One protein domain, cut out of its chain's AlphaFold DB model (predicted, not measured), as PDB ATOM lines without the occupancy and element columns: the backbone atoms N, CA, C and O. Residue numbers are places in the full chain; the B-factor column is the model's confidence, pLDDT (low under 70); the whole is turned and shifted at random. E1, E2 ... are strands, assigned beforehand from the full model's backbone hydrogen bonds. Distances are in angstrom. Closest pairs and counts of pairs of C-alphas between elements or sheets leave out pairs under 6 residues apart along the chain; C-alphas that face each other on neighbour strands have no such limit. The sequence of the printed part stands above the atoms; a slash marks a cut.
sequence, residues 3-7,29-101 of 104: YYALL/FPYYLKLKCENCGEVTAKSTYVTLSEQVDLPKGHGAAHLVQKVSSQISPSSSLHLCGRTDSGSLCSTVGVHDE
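AT A GLANCE: This is residues 3 to 7 and 29 to 101 of the 104 residues of an uncharacterized protein of Zea mays (UniProt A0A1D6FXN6). With little regular structure, this is a small twisted sheet of four antiparallel strands, E1-E6-E5-E4, with a two-strand hairpin, E2-E3, beside it, joined to E4 of the sheet by one long loop, residues 51 to 66. The 78 printed residues hold six named strands, E1 to E6 along the chain, and no named helix; the class is all strand, with 24 residues in named elements. It is compact, radius of gyration of the C-alphas 12.9 A, spanning 41 by 28 by 19 A.

IN THESE COORDINATES: E5 is residues 79 to 84, 16.3 A; E6 is 95 to 100, 16.4 A, ending at C-alpha 100 (180.551, 172.547, 120.110). E4 is 67 to 69. E1 is 3 to 5, from C-alpha 3 (178.536, 165.659, 110.232). E2 is 31 to 33 and E3 48 to 50.

HOW THE PARTS SIT: E4, E5 and E6 form a meander, each strand the antiparallel neighbour of the one before. N 82 and O 97 are 2.8 A apart, N 81 and O 67 2.9 A. Edge strand E1 is antiparallel to E6, with N 4 and O 96 at 2.8 A. In the E2-E3 hairpin, N 31 and O 50 are 2.8 A apart. The closest C-alphas of E3 and E4, Val 50 and Leu 67, are 6.6 A apart.

THE WHOLE: Residues 8 to 28 are not printed; C-alphas 7 and 29 are 15.9 A apart. Links E2 to E3 and E3 to E4 are long. Residues 59 to 63, 70 to 78 and 85 to 101 have pLDDT under 70.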
ATOM      1  N   TYR A   3     179.299 166.894 110.361       78.00
ATOM      2  CA  TYR A   3     178.536 165.659 110.232       78.00
ATOM      3  C   TYR A   3     179.475 164.476 110.023       78.00
ATOM      4  O   TYR A   3     180.331 164.500 109.140       78.00
ATOM      5  N   TYR A   4     179.273 163.431 110.814       80.88
ATOM      6  CA  TYR A   4     179.980 162.163 110.720       80.88
ATOM      7  C   TYR A   4     179.016 161.083 110.234       80.88
ATOM      8  O   TYR A   4     177.947 160.909 110.811       80.88
ATOM      9  N   ALA A   5     179.377 160.341 109.189       81.94
ATOM     10  CA  ALA A   5     178.588 159.197 108.739       81.94
ATOM     11  C   ALA A   5     179.021 157.929 109.487       81.94
ATOM     12  O   ALA A   5     180.214 157.615 109.537       81.94
ATOM     13  N   LEU A   6     178.064 157.184 110.044       80.88
ATOM     14  CA  LEU A   6     178.328 155.864 110.611       80.88
ATOM     15  C   LEU A   6     178.204 154.799 109.515       80.88
ATOM     16  O   LEU A   6     177.114 154.532 109.014       80.88
ATOM     17  N   LEU A   7     179.335 154.183 109.168       81.00
ATOM     18  CA  LEU A   7     179.429 153.118 108.171       81.00
ATOM     19  C   LEU A   7     179.653 151.776 108.873       81.00
ATOM     20  O   LEU A   7     180.564 151.646 109.690       81.00
ATOM     21  N   PHE A  29     166.222 152.655 118.740       84.00
ATOM     22  CA  PHE A  29     167.464 151.913 118.541       84.00
ATOM     23  C   PHE A  29     168.625 152.576 119.310       84.00
ATOM     24  O   PHE A  29     168.936 153.742 119.053       84.00
ATOM     25  N   PRO A  30     169.284 151.868 120.251       86.31
ATOM     26  CA  PRO A  30     170.373 152.438 121.034       86.31
ATOM     27  C   PRO A  30     171.692 152.409 120.254       86.31
ATOM     28  O   PRO A  30     172.311 151.359 120.071       86.31
ATOM     29  N   TYR A  31     172.166 153.583 119.845       85.62
ATOM     30  CA  TYR A  31     173.494 153.768 119.268       85.62
ATOM     31  C   TYR A  31     174.529 153.897 120.385       85.62
ATOM     32  O   TYR A  31     174.601 154.919 121.063       85.62
ATOM     33  N   TYR A  32     175.347 152.862 120.574       86.81
ATOM     34  CA  TYR A  32     176.449 152.885 121.536       86.81
ATOM     35  C   TYR A  32     177.682 153.542 120.918       86.81
ATOM     36  O   TYR A  32     178.315 152.980 120.026       86.81
ATOM     37  N   LEU A  33     178.043 154.722 121.417       86.00
ATOM     38  CA  LEU A  33     179.135 155.534 120.893       86.00
ATOM     39  C   LEU A  33     180.172 155.806 121.987       86.00
ATOM     40  O   LEU A  33     179.851 156.019 123.160       86.00
ATOM     41  N   LYS A  34     181.445 155.801 121.591       85.06
ATOM     42  CA  LYS A  34     182.532 156.394 122.375       85.06
ATOM     43  C   LYS A  34     182.875 157.722 121.732       85.06
ATOM     44  O   LYS A  34     183.195 157.759 120.546       85.06
ATOM     45  N   LEU A  35     182.797 158.790 122.509       82.75
ATOM     46  CA  LEU A  35     183.018 160.138 122.013       82.75
ATOM     47  C   LEU A  35     184.408 160.609 122.406       82.75
ATOM     48  O   LEU A  35     184.933 160.243 123.458       82.75
ATOM     49  N   LYS A  36     185.000 161.419 121.537       82.19
ATOM     50  CA  LYS A  36     186.240 162.133 121.799       82.19
ATOM     51  C   LYS A  36     185.946 163.617 121.675       82.19
ATOM     52  O   LYS A  36     185.431 164.045 120.646       82.19
ATOM     53  N   CYS A  37     186.275 164.387 122.705       77.19
ATOM     54  CA  CYS A  37     186.204 165.837 122.625       77.19
ATOM     55  C   CYS A  37     187.314 166.343 121.699       77.19
ATOM     56  O   CYS A  37     188.482 165.985 121.869       77.19
ATOM     57  N   GLU A  38     186.957 167.171 120.721       74.75
ATOM     58  CA  GLU A  38     187.924 167.756 119.790       74.75
ATOM     59  C   GLU A  38     188.793 168.820 120.478       74.75
ATOM     60  O   GLU A  38     189.982 168.921 120.192       74.75
ATOM     61  N   ASN A  39     188.231 169.537 121.460       73.00
ATOM     62  CA  ASN A  39     188.904 170.636 122.148       73.00
ATOM     63  C   ASN A  39     189.961 170.170 123.169       73.00
ATOM     64  O   ASN A  39     191.072 170.690 123.190       73.00
ATOM     65  N   CYS A  40     189.643 169.183 124.018       74.69
ATOM     66  CA  CYS A  40     190.581 168.680 125.037       74.69
ATOM     67  C   CYS A  40     191.205 167.314 124.706       74.69
ATOM     68  O   CYS A  40     192.115 166.871 125.403       74.69
ATOM     69  N   GLY A  41     190.724 166.622 123.669       76.12
ATOM     70  CA  GLY A  41     191.202 165.292 123.286       76.12
ATOM     71  C   GLY A  41     190.747 164.148 124.203       76.12
ATOM     72  O   GLY A  41     191.099 162.998 123.933       76.12
ATOM     73  N   GLU A  42     189.970 164.438 125.253       79.12
ATOM     74  CA  GLU A  42     189.459 163.454 126.215       79.12
ATOM     75  C   GLU A  42     188.464 162.506 125.534       79.12
ATOM     76  O   GLU A  42     187.540 162.938 124.842       79.12
ATOM     77  N   VAL A  43     188.663 161.199 125.720       80.44
ATOM     78  CA  VAL A  43     187.766 160.151 125.216       80.44
ATOM     79  C   VAL A  43     186.911 159.651 126.372       80.44
ATOM     80  O   VAL A  43     187.439 159.326 127.435       80.44
ATOM     81  N   THR A  44     185.599 159.539 126.169       77.88
ATOM     82  CA  THR A  44     184.696 159.002 127.191       77.88
ATOM     83  C   THR A  44     185.112 157.575 127.560       77.88
ATOM     84  O   THR A  44     185.161 156.685 126.708       77.88
ATOM     85  N   ALA A  45     185.393 157.339 128.846       75.44
ATOM     86  CA  ALA A  45     185.869 156.041 129.333       75.44
ATOM     87  C   ALA A  45     184.841 154.912 129.130       75.44
ATOM     88  O   ALA A  45     185.202 153.771 128.835       75.44
ATOM     89  N   LYS A  46     183.548 155.234 129.263       81.00
ATOM     90  CA  LYS A  46     182.430 154.306 129.071       81.00
ATOM     91  C   LYS A  46     181.665 154.684 127.807       81.00
ATOM     92  O   LYS A  46     181.429 155.862 127.565       81.00
ATOM     93  N   SER A  47     181.275 153.691 127.011       80.94
ATOM     94  CA  SER A  47     180.364 153.917 125.889       80.94
ATOM     95  C   SER A  47     179.020 154.415 126.413       80.94
ATOM     96  O   SER A  47     178.431 153.780 127.293       80.94
ATOM     97  N   THR A  48     178.542 155.512 125.845       83.62
ATOM     98  CA  THR A  48     177.204 156.044 126.098       83.62
ATOM     99  C   THR A  48     176.284 155.553 124.991       83.62
ATOM    100  O   THR A  48     176.716 155.432 123.844       83.62
ATOM    101  N   TYR A  49     175.039 155.226 125.328       83.75
ATOM    102  CA  TYR A  49     174.024 154.970 124.316       83.75
ATOM    103  C   TYR A  49     173.243 156.251 124.048       83.75
ATOM    104  O   TYR A  49     173.022 157.043 124.958       83.75
ATOM    105  N   VAL A  50     172.831 156.434 122.801       85.81
ATOM    106  CA  VAL A  50     171.987 157.545 122.371       85.81
ATOM    107  C   VAL A  50     170.898 156.970 121.471       85.81
ATOM    108  O   VAL A  50     171.175 156.083 120.663       85.81
ATOM    109  N   THR A  51     169.659 157.427 121.624       87.06
ATOM    110  CA  THR A  51     168.519 157.008 120.787       87.06
ATOM    111  C   THR A  51     167.976 158.210 120.021       87.06
ATOM    112  O   THR A  51     168.224 159.342 120.425       87.06
ATOM    113  N   LEU A  52     167.244 157.994 118.924       82.69
ATOM    114  CA  LEU A  52     166.610 159.091 118.175       82.69
ATOM    115  C   LEU A  52     165.411 159.706 118.936       82.69
ATOM    116  O   LEU A  52     165.059 160.856 118.699       82.69
ATOM    117  N   SER A  53     164.784 158.954 119.847       83.44
ATOM    118  CA  SER A  53     163.722 159.440 120.744       83.44
ATOM    119  C   SER A  53     164.239 160.408 121.806       83.44
ATOM    120  O   SER A  53     163.494 161.270 122.269       83.44
ATOM    121  N   GLU A  54     165.474 160.208 122.269       80.25
ATOM    122  CA  GLU A  54     166.028 160.957 123.389       80.25
ATOM    123  C   GLU A  54     166.446 162.343 122.918       80.25
ATOM    124  O   GLU A  54     167.296 162.481 122.046       80.25
ATOM    125  N   GLN A  55     165.831 163.373 123.488       77.44
ATOM    126  CA  GLN A  55     166.193 164.760 123.250       77.44
ATOM    127  C   GLN A  55     166.316 165.474 124.590       77.44
ATOM    128  O   GLN A  55     165.458 165.361 125.464       77.44
ATOM    129  N   VAL A  56     167.414 166.197 124.741       79.38
ATOM    130  CA  VAL A  56     167.761 167.019 125.888       79.38
ATOM    131  C   VAL A  56     167.827 168.457 125.401       79.38
ATOM    132  O   VAL A  56     168.529 168.767 124.431       79.38
ATOM    133  N   ASP A  57     167.095 169.336 126.074       74.94
ATOM    134  CA  ASP A  57     167.118 170.762 125.777       74.94
ATOM    135  C   ASP A  57     168.506 171.339 126.061       74.94
ATOM    136  O   ASP A  57     169.059 171.183 127.157       74.94
ATOM    137  N   LEU A  58     169.075 172.024 125.070       72.12
ATOM    138  CA  LEU A  58     170.337 172.721 125.253       72.12
ATOM    139  C   LEU A  58     170.116 173.981 126.100       72.12
ATOM    140  O   LEU A  58     169.131 174.711 125.907       72.12
ATOM    141  N   PRO A  59     171.041 174.288 127.024       63.25
ATOM    142  CA  PRO A  59     170.998 175.545 127.751       63.25
ATOM    143  C   PRO A  59     171.014 176.726 126.764       63.25
ATOM    144  O   PRO A  59     171.617 176.662 125.702       63.25
ATOM    145  N   LYS A  60     170.337 177.824 127.121       64.44
ATOM    146  CA  LYS A  60     170.237 179.075 126.332       64.44
ATOM    147  C   LYS A  60     169.433 179.021 125.017       64.44
ATOM    148  O   LYS A  60     169.473 179.985 124.260       64.44
ATOM    149  N   GLY A  61     168.629 177.983 124.771       59.47
ATOM    150  CA  GLY A  61     167.669 177.995 123.654       59.47
ATOM    151  C   GLY A  61     168.287 177.699 122.283       59.47
ATOM    152  O   GLY A  61     167.710 178.058 121.261       59.47
ATOM    153  N   HIS A  62     169.431 177.009 122.256       64.62
ATOM    154  CA  HIS A  62     170.114 176.568 121.031       64.62
ATOM    155  C   HIS A  62     169.476 175.328 120.363       64.62
ATOM    156  O   HIS A  62     170.061 174.748 119.451       64.62
ATOM    157  N   GLY A  63     168.268 174.932 120.779       68.62
ATOM    158  CA  GLY A  63     167.549 173.755 120.282       68.62
ATOM    159  C   GLY A  63     167.692 172.535 121.193       68.62
ATOM    160  O   GLY A  63     168.127 172.650 122.337       68.62
ATOM    161  N   ALA A  64     167.308 171.363 120.686       71.31
ATOM    162  CA  ALA A  64     167.402 170.095 121.405       71.31
ATOM    163  C   ALA A  64     168.469 169.192 120.769       71.31
ATOM    164  O   ALA A  64     168.548 169.088 119.543       71.31
ATOM    165  N   ALA A  65     169.280 168.538 121.598       78.19
ATOM    166  CA  ALA A  65     170.296 167.569 121.186       78.19
ATOM    167  C   ALA A  65     169.975 166.184 121.745       78.19
ATOM    168  O   ALA A  65     169.287 166.073 122.749       78.19
ATOM    169  N   HIS A  66     170.494 165.120 121.136       79.56
ATOM    170  CA  HIS A  66     170.213 163.762 121.617       79.56
ATOM    171  C   HIS A  66     171.121 163.350 122.776       79.56
ATOM    172  O   HIS A  66     170.777 162.489 123.577       79.56
ATOM    173  N   LEU A  67     172.290 163.980 122.881       78.50
ATOM    174  CA  LEU A  67     173.190 163.810 124.008       78.50
ATOM    175  C   LEU A  67     173.941 165.117 124.261       78.50
ATOM    176  O   LEU A  67     174.510 165.704 123.341       78.50
ATOM    177  N   VAL A  68     173.980 165.538 125.523       74.94
ATOM    178  CA  VAL A  68     174.784 166.672 125.987       74.94
ATOM    179  C   VAL A  68     175.736 166.152 127.050       74.94
ATOM    180  O   VAL A  68     175.302 165.687 128.104       74.94
ATOM    181  N   GLN A  69     177.040 166.204 126.781       71.44
ATOM    182  CA  GLN A  69     178.051 165.815 127.759       71.44
ATOM    183  C   GLN A  69     178.971 166.987 128.059       71.44
ATOM    184  O   GLN A  69     179.634 167.539 127.183       71.44
ATOM    185  N   LYS A  70     179.041 167.330 129.345       66.06
ATOM    186  CA  LYS A  70     180.081 168.208 129.863       66.06
ATOM    187  C   LYS A  70     181.296 167.352 130.196       66.06
ATOM    188  O   LYS A  70     181.198 166.425 131.001       66.06
ATOM    189  N   VAL A  71     182.425 167.643 129.562       64.50
ATOM    190  CA  VAL A  71     183.694 166.996 129.904       64.50
ATOM    191  C   VAL A  71     184.137 167.440 131.299       64.50
ATOM    192  O   VAL A  71     183.859 168.560 131.730       64.50
ATOM    193  N   SER A  72     184.801 166.541 132.027       56.75
ATOM    194  CA  SER A  72     185.225 166.785 133.415       56.75
ATOM    195  C   SER A  72     186.185 167.977 133.533       56.75
ATOM    196  O   SER A  72     186.191 168.709 134.526       56.75
ATOM    197  N   SER A  73     186.951 168.209 132.470       53.25
ATOM    198  CA  SER A  73     187.865 169.326 132.316       53.25
ATOM    199  C   SER A  73     187.092 170.642 132.118       53.25
ATOM    200  O   SER A  73     186.607 170.931 131.028       53.25
ATOM    201  N   GLN A  74     187.035 171.474 133.167       51.22
ATOM    202  CA  GLN A  74     186.361 172.794 133.249       51.22
ATOM    203  C   GLN A  74     186.757 173.823 132.163       51.22
ATOM    204  O   GLN A  74     186.219 174.925 132.134       51.22
ATOM    205  N   ILE A  75     187.717 173.486 131.304       52.25
ATOM    206  CA  ILE A  75     188.289 174.357 130.271       52.25
ATOM    207  C   ILE A  75     187.485 174.283 128.960       52.25
ATOM    208  O   ILE A  75     187.604 175.179 128.132       52.25
ATOM    209  N   SER A  76     186.659 173.247 128.753       53.91
ATOM    210  CA  SER A  76     185.912 173.082 127.495       53.91
ATOM    211  C   SER A  76     184.413 173.362 127.650       53.91
ATOM    212  O   SER A  76     183.830 173.020 128.687       53.91
ATOM    213  N   PRO A  77     183.775 173.963 126.632       61.44
ATOM    214  CA  PRO A  77     182.324 174.109 126.579       61.44
ATOM    215  C   PRO A  77     181.582 172.763 126.521       61.44
ATOM    216  O   PRO A  77     182.184 171.708 126.320       61.44
ATOM    217  N   SER A  78     180.261 172.790 126.728       64.38
ATOM    218  CA  SER A  78     179.399 171.630 126.485       64.38
ATOM    219  C   SER A  78     179.425 171.258 125.002       64.38
ATOM    220  O   SER A  78     179.138 172.093 124.146       64.38
ATOM    221  N   SER A  79     179.735 169.995 124.701       70.44
ATOM    222  CA  SER A  79     179.579 169.448 123.351       70.44
ATOM    223  C   SER A  79     178.246 168.701 123.269       70.44
ATOM    224  O   SER A  79     177.891 167.927 124.169       70.44
ATOM    225  N   SER A  80     177.506 168.927 122.188       73.25
ATOM    226  CA  SER A  80     176.227 168.279 121.923       73.25
ATOM    227  C   SER A  80     176.292 167.393 120.682       73.25
ATOM    228  O   SER A  80     176.981 167.683 119.699       73.25
ATOM    229  N   LEU A  81     175.587 166.267 120.749       76.81
ATOM    230  CA  LEU A  81     175.516 165.269 119.694       76.81
ATOM    231  C   LEU A  81     174.071 165.106 119.227       76.81
ATOM    232  O   LEU A  81     173.146 164.943 120.024       76.81
ATOM    233  N   HIS A  82     173.892 165.127 117.912       80.75
ATOM    234  CA  HIS A  82     172.620 164.942 117.236       80.75
ATOM    235  C   HIS A  82     172.683 163.669 116.399       80.75
ATOM    236  O   HIS A  82     173.527 163.549 115.513       80.75
ATOM    237  N   LEU A  83     171.779 162.729 116.660       77.94
ATOM    238  CA  LEU A  83     171.514 161.642 115.730       77.94
ATOM    239  C   LEU A  83     170.587 162.164 114.634       77.94
ATOM    240  O   LEU A  83     169.546 162.758 114.910       77.94
ATOM    241  N   CYS A  84     170.970 161.946 113.387       73.12
ATOM    242  CA  CYS A  84     170.135 162.182 112.226       73.12
ATOM    243  C   CYS A  84     169.812 160.831 111.586       73.12
ATOM    244  O   CYS A  84     170.711 160.017 111.347       73.12
ATOM    245  N   GLY A  85     168.525 160.620 111.303       66.44
ATOM    246  CA  GLY A  85     168.059 159.521 110.458       66.44
ATOM    247  C   GLY A  85     168.559 159.655 109.018       66.44
ATOM    248  O   GLY A  85     169.422 160.493 108.716       66.44
ATOM    249  N   ARG A  86     168.029 158.834 108.107       63.97
ATOM    250  CA  ARG A  86     168.495 158.843 106.709       63.97
ATOM    251  C   ARG A  86     168.368 160.237 106.099       63.97
ATOM    252  O   ARG A  86     167.291 160.825 106.067       63.97
ATOM    253  N   THR A  87     169.477 160.731 105.558       51.88
ATOM    254  CA  THR A  87     169.476 161.887 104.658       51.88
ATOM    255  C   THR A  87     169.182 161.366 103.253       51.88
ATOM    256  O   THR A  87     169.809 160.414 102.795       51.88
ATOM    257  N   ASP A  88     168.140 161.917 102.636       45.34
ATOM    258  CA  ASP A  88     167.539 161.464 101.378       45.34
ATOM    259  C   ASP A  88     168.596 161.183 100.287       45.34
ATOM    260  O   ASP A  88     169.520 161.975 100.109       45.34
ATOM    261  N   SER A  89     168.438 160.059  99.570       43.84
ATOM    262  CA  SER A  89     169.311 159.458  98.533       43.84
ATOM    263  C   SER A  89     170.277 158.328  98.966       43.84
ATOM    264  O   SER A  89     171.499 158.422  98.930       43.84
ATOM    265  N   GLY A  90     169.710 157.159  99.283       43.56
ATOM    266  CA  GLY A  90     170.348 155.865  98.977       43.56
ATOM    267  C   GLY A  90     171.458 155.352  99.903       43.56
ATOM    268  O   GLY A  90     171.941 154.242  99.682       43.56
ATOM    269  N   SER A  91     171.836 156.084 100.951       42.56
ATOM    270  CA  SER A  91     172.805 155.605 101.943       42.56
ATOM    271  C   SER A  91     172.098 155.111 103.208       42.56
ATOM    272  O   SER A  91     171.325 155.838 103.825       42.56
ATOM    273  N   LEU A  92     172.379 153.874 103.632       49.44
ATOM    274  CA  LEU A  92     171.928 153.296 104.914       49.44
ATOM    275  C   LEU A  92     172.599 153.950 106.144       49.44
ATOM    276  O   LEU A  92     172.481 153.437 107.254       49.44
ATOM    277  N   CYS A  93     173.313 155.061 105.964       51.78
ATOM    278  CA  CYS A  93     174.103 155.690 107.013       51.78
ATOM    279  C   CYS A  93     173.245 156.596 107.893       51.78
ATOM    280  O   CYS A  93     172.638 157.552 107.411       51.78
ATOM    281  N   SER A  94     173.263 156.328 109.197       56.66
ATOM    282  CA  SER A  94     172.893 157.323 110.200       56.66
ATOM    283  C   SER A  94     173.998 158.376 110.260       56.66
ATOM    284  O   SER A  94     175.191 158.043 110.242       56.66
ATOM    285  N   THR A  95     173.611 159.644 110.327       57.91
ATOM    286  CA  THR A  95     174.559 160.758 110.398       57.91
ATOM    287  C   THR A  95     174.578 161.296 111.821       57.91
ATOM    288  O   THR A  95     173.538 161.488 112.440       57.91
ATOM    289  N   VAL A  96     175.764 161.539 112.361       64.75
ATOM    290  CA  VAL A  96     175.973 162.111 113.689       64.75
ATOM    291  C   VAL A  96     176.446 163.549 113.515       64.75
ATOM    292  O   VAL A  96     177.536 163.792 113.003       64.75
ATOM    293  N   GLY A  97     175.617 164.509 113.911       57.97
ATOM    294  CA  GLY A  97     175.980 165.919 113.973       57.97
ATOM    295  C   GLY A  97     176.623 166.244 115.315       57.97
ATOM    296  O   GLY A  97     176.054 165.926 116.356       57.97
ATOM    297  N   VAL A  98     177.785 166.891 115.304       60.94
ATOM    298  CA  VAL A  98     178.416 167.412 116.525       60.94
ATOM    299  C   VAL A  98     178.392 168.935 116.483       60.94
ATOM    300  O   VAL A  98     178.774 169.557 115.478       60.94
ATOM    301  N   HIS A  99     177.921 169.531 117.574       63.75
ATOM    302  CA  HIS A  99     177.962 170.966 117.800       63.75
ATOM    303  C   HIS A  99     178.749 171.243 119.083       63.75
ATOM    304  O   HIS A  99     178.450 170.698 120.143       63.75
ATOM    305  N   ASP A 100     179.781 172.071 118.969       56.97
ATOM    306  CA  ASP A 100     180.551 172.547 120.110       56.97
ATOM    307  C   ASP A 100     180.079 173.964 120.430       56.97
ATOM    308  O   ASP A 100     180.152 174.855 119.579       56.97
ATOM    309  N   GLU A 101     179.510 174.170 121.617       55.72
ATOM    310  CA  GLU A 101     179.066 175.495 122.041       55.72
ATOM    311  C   GLU A 101     180.271 176.326 122.484       55.72
ATOM    312  O   GLU A 101     180.464 176.536 123.675       55.72
TER     313      GLU A 101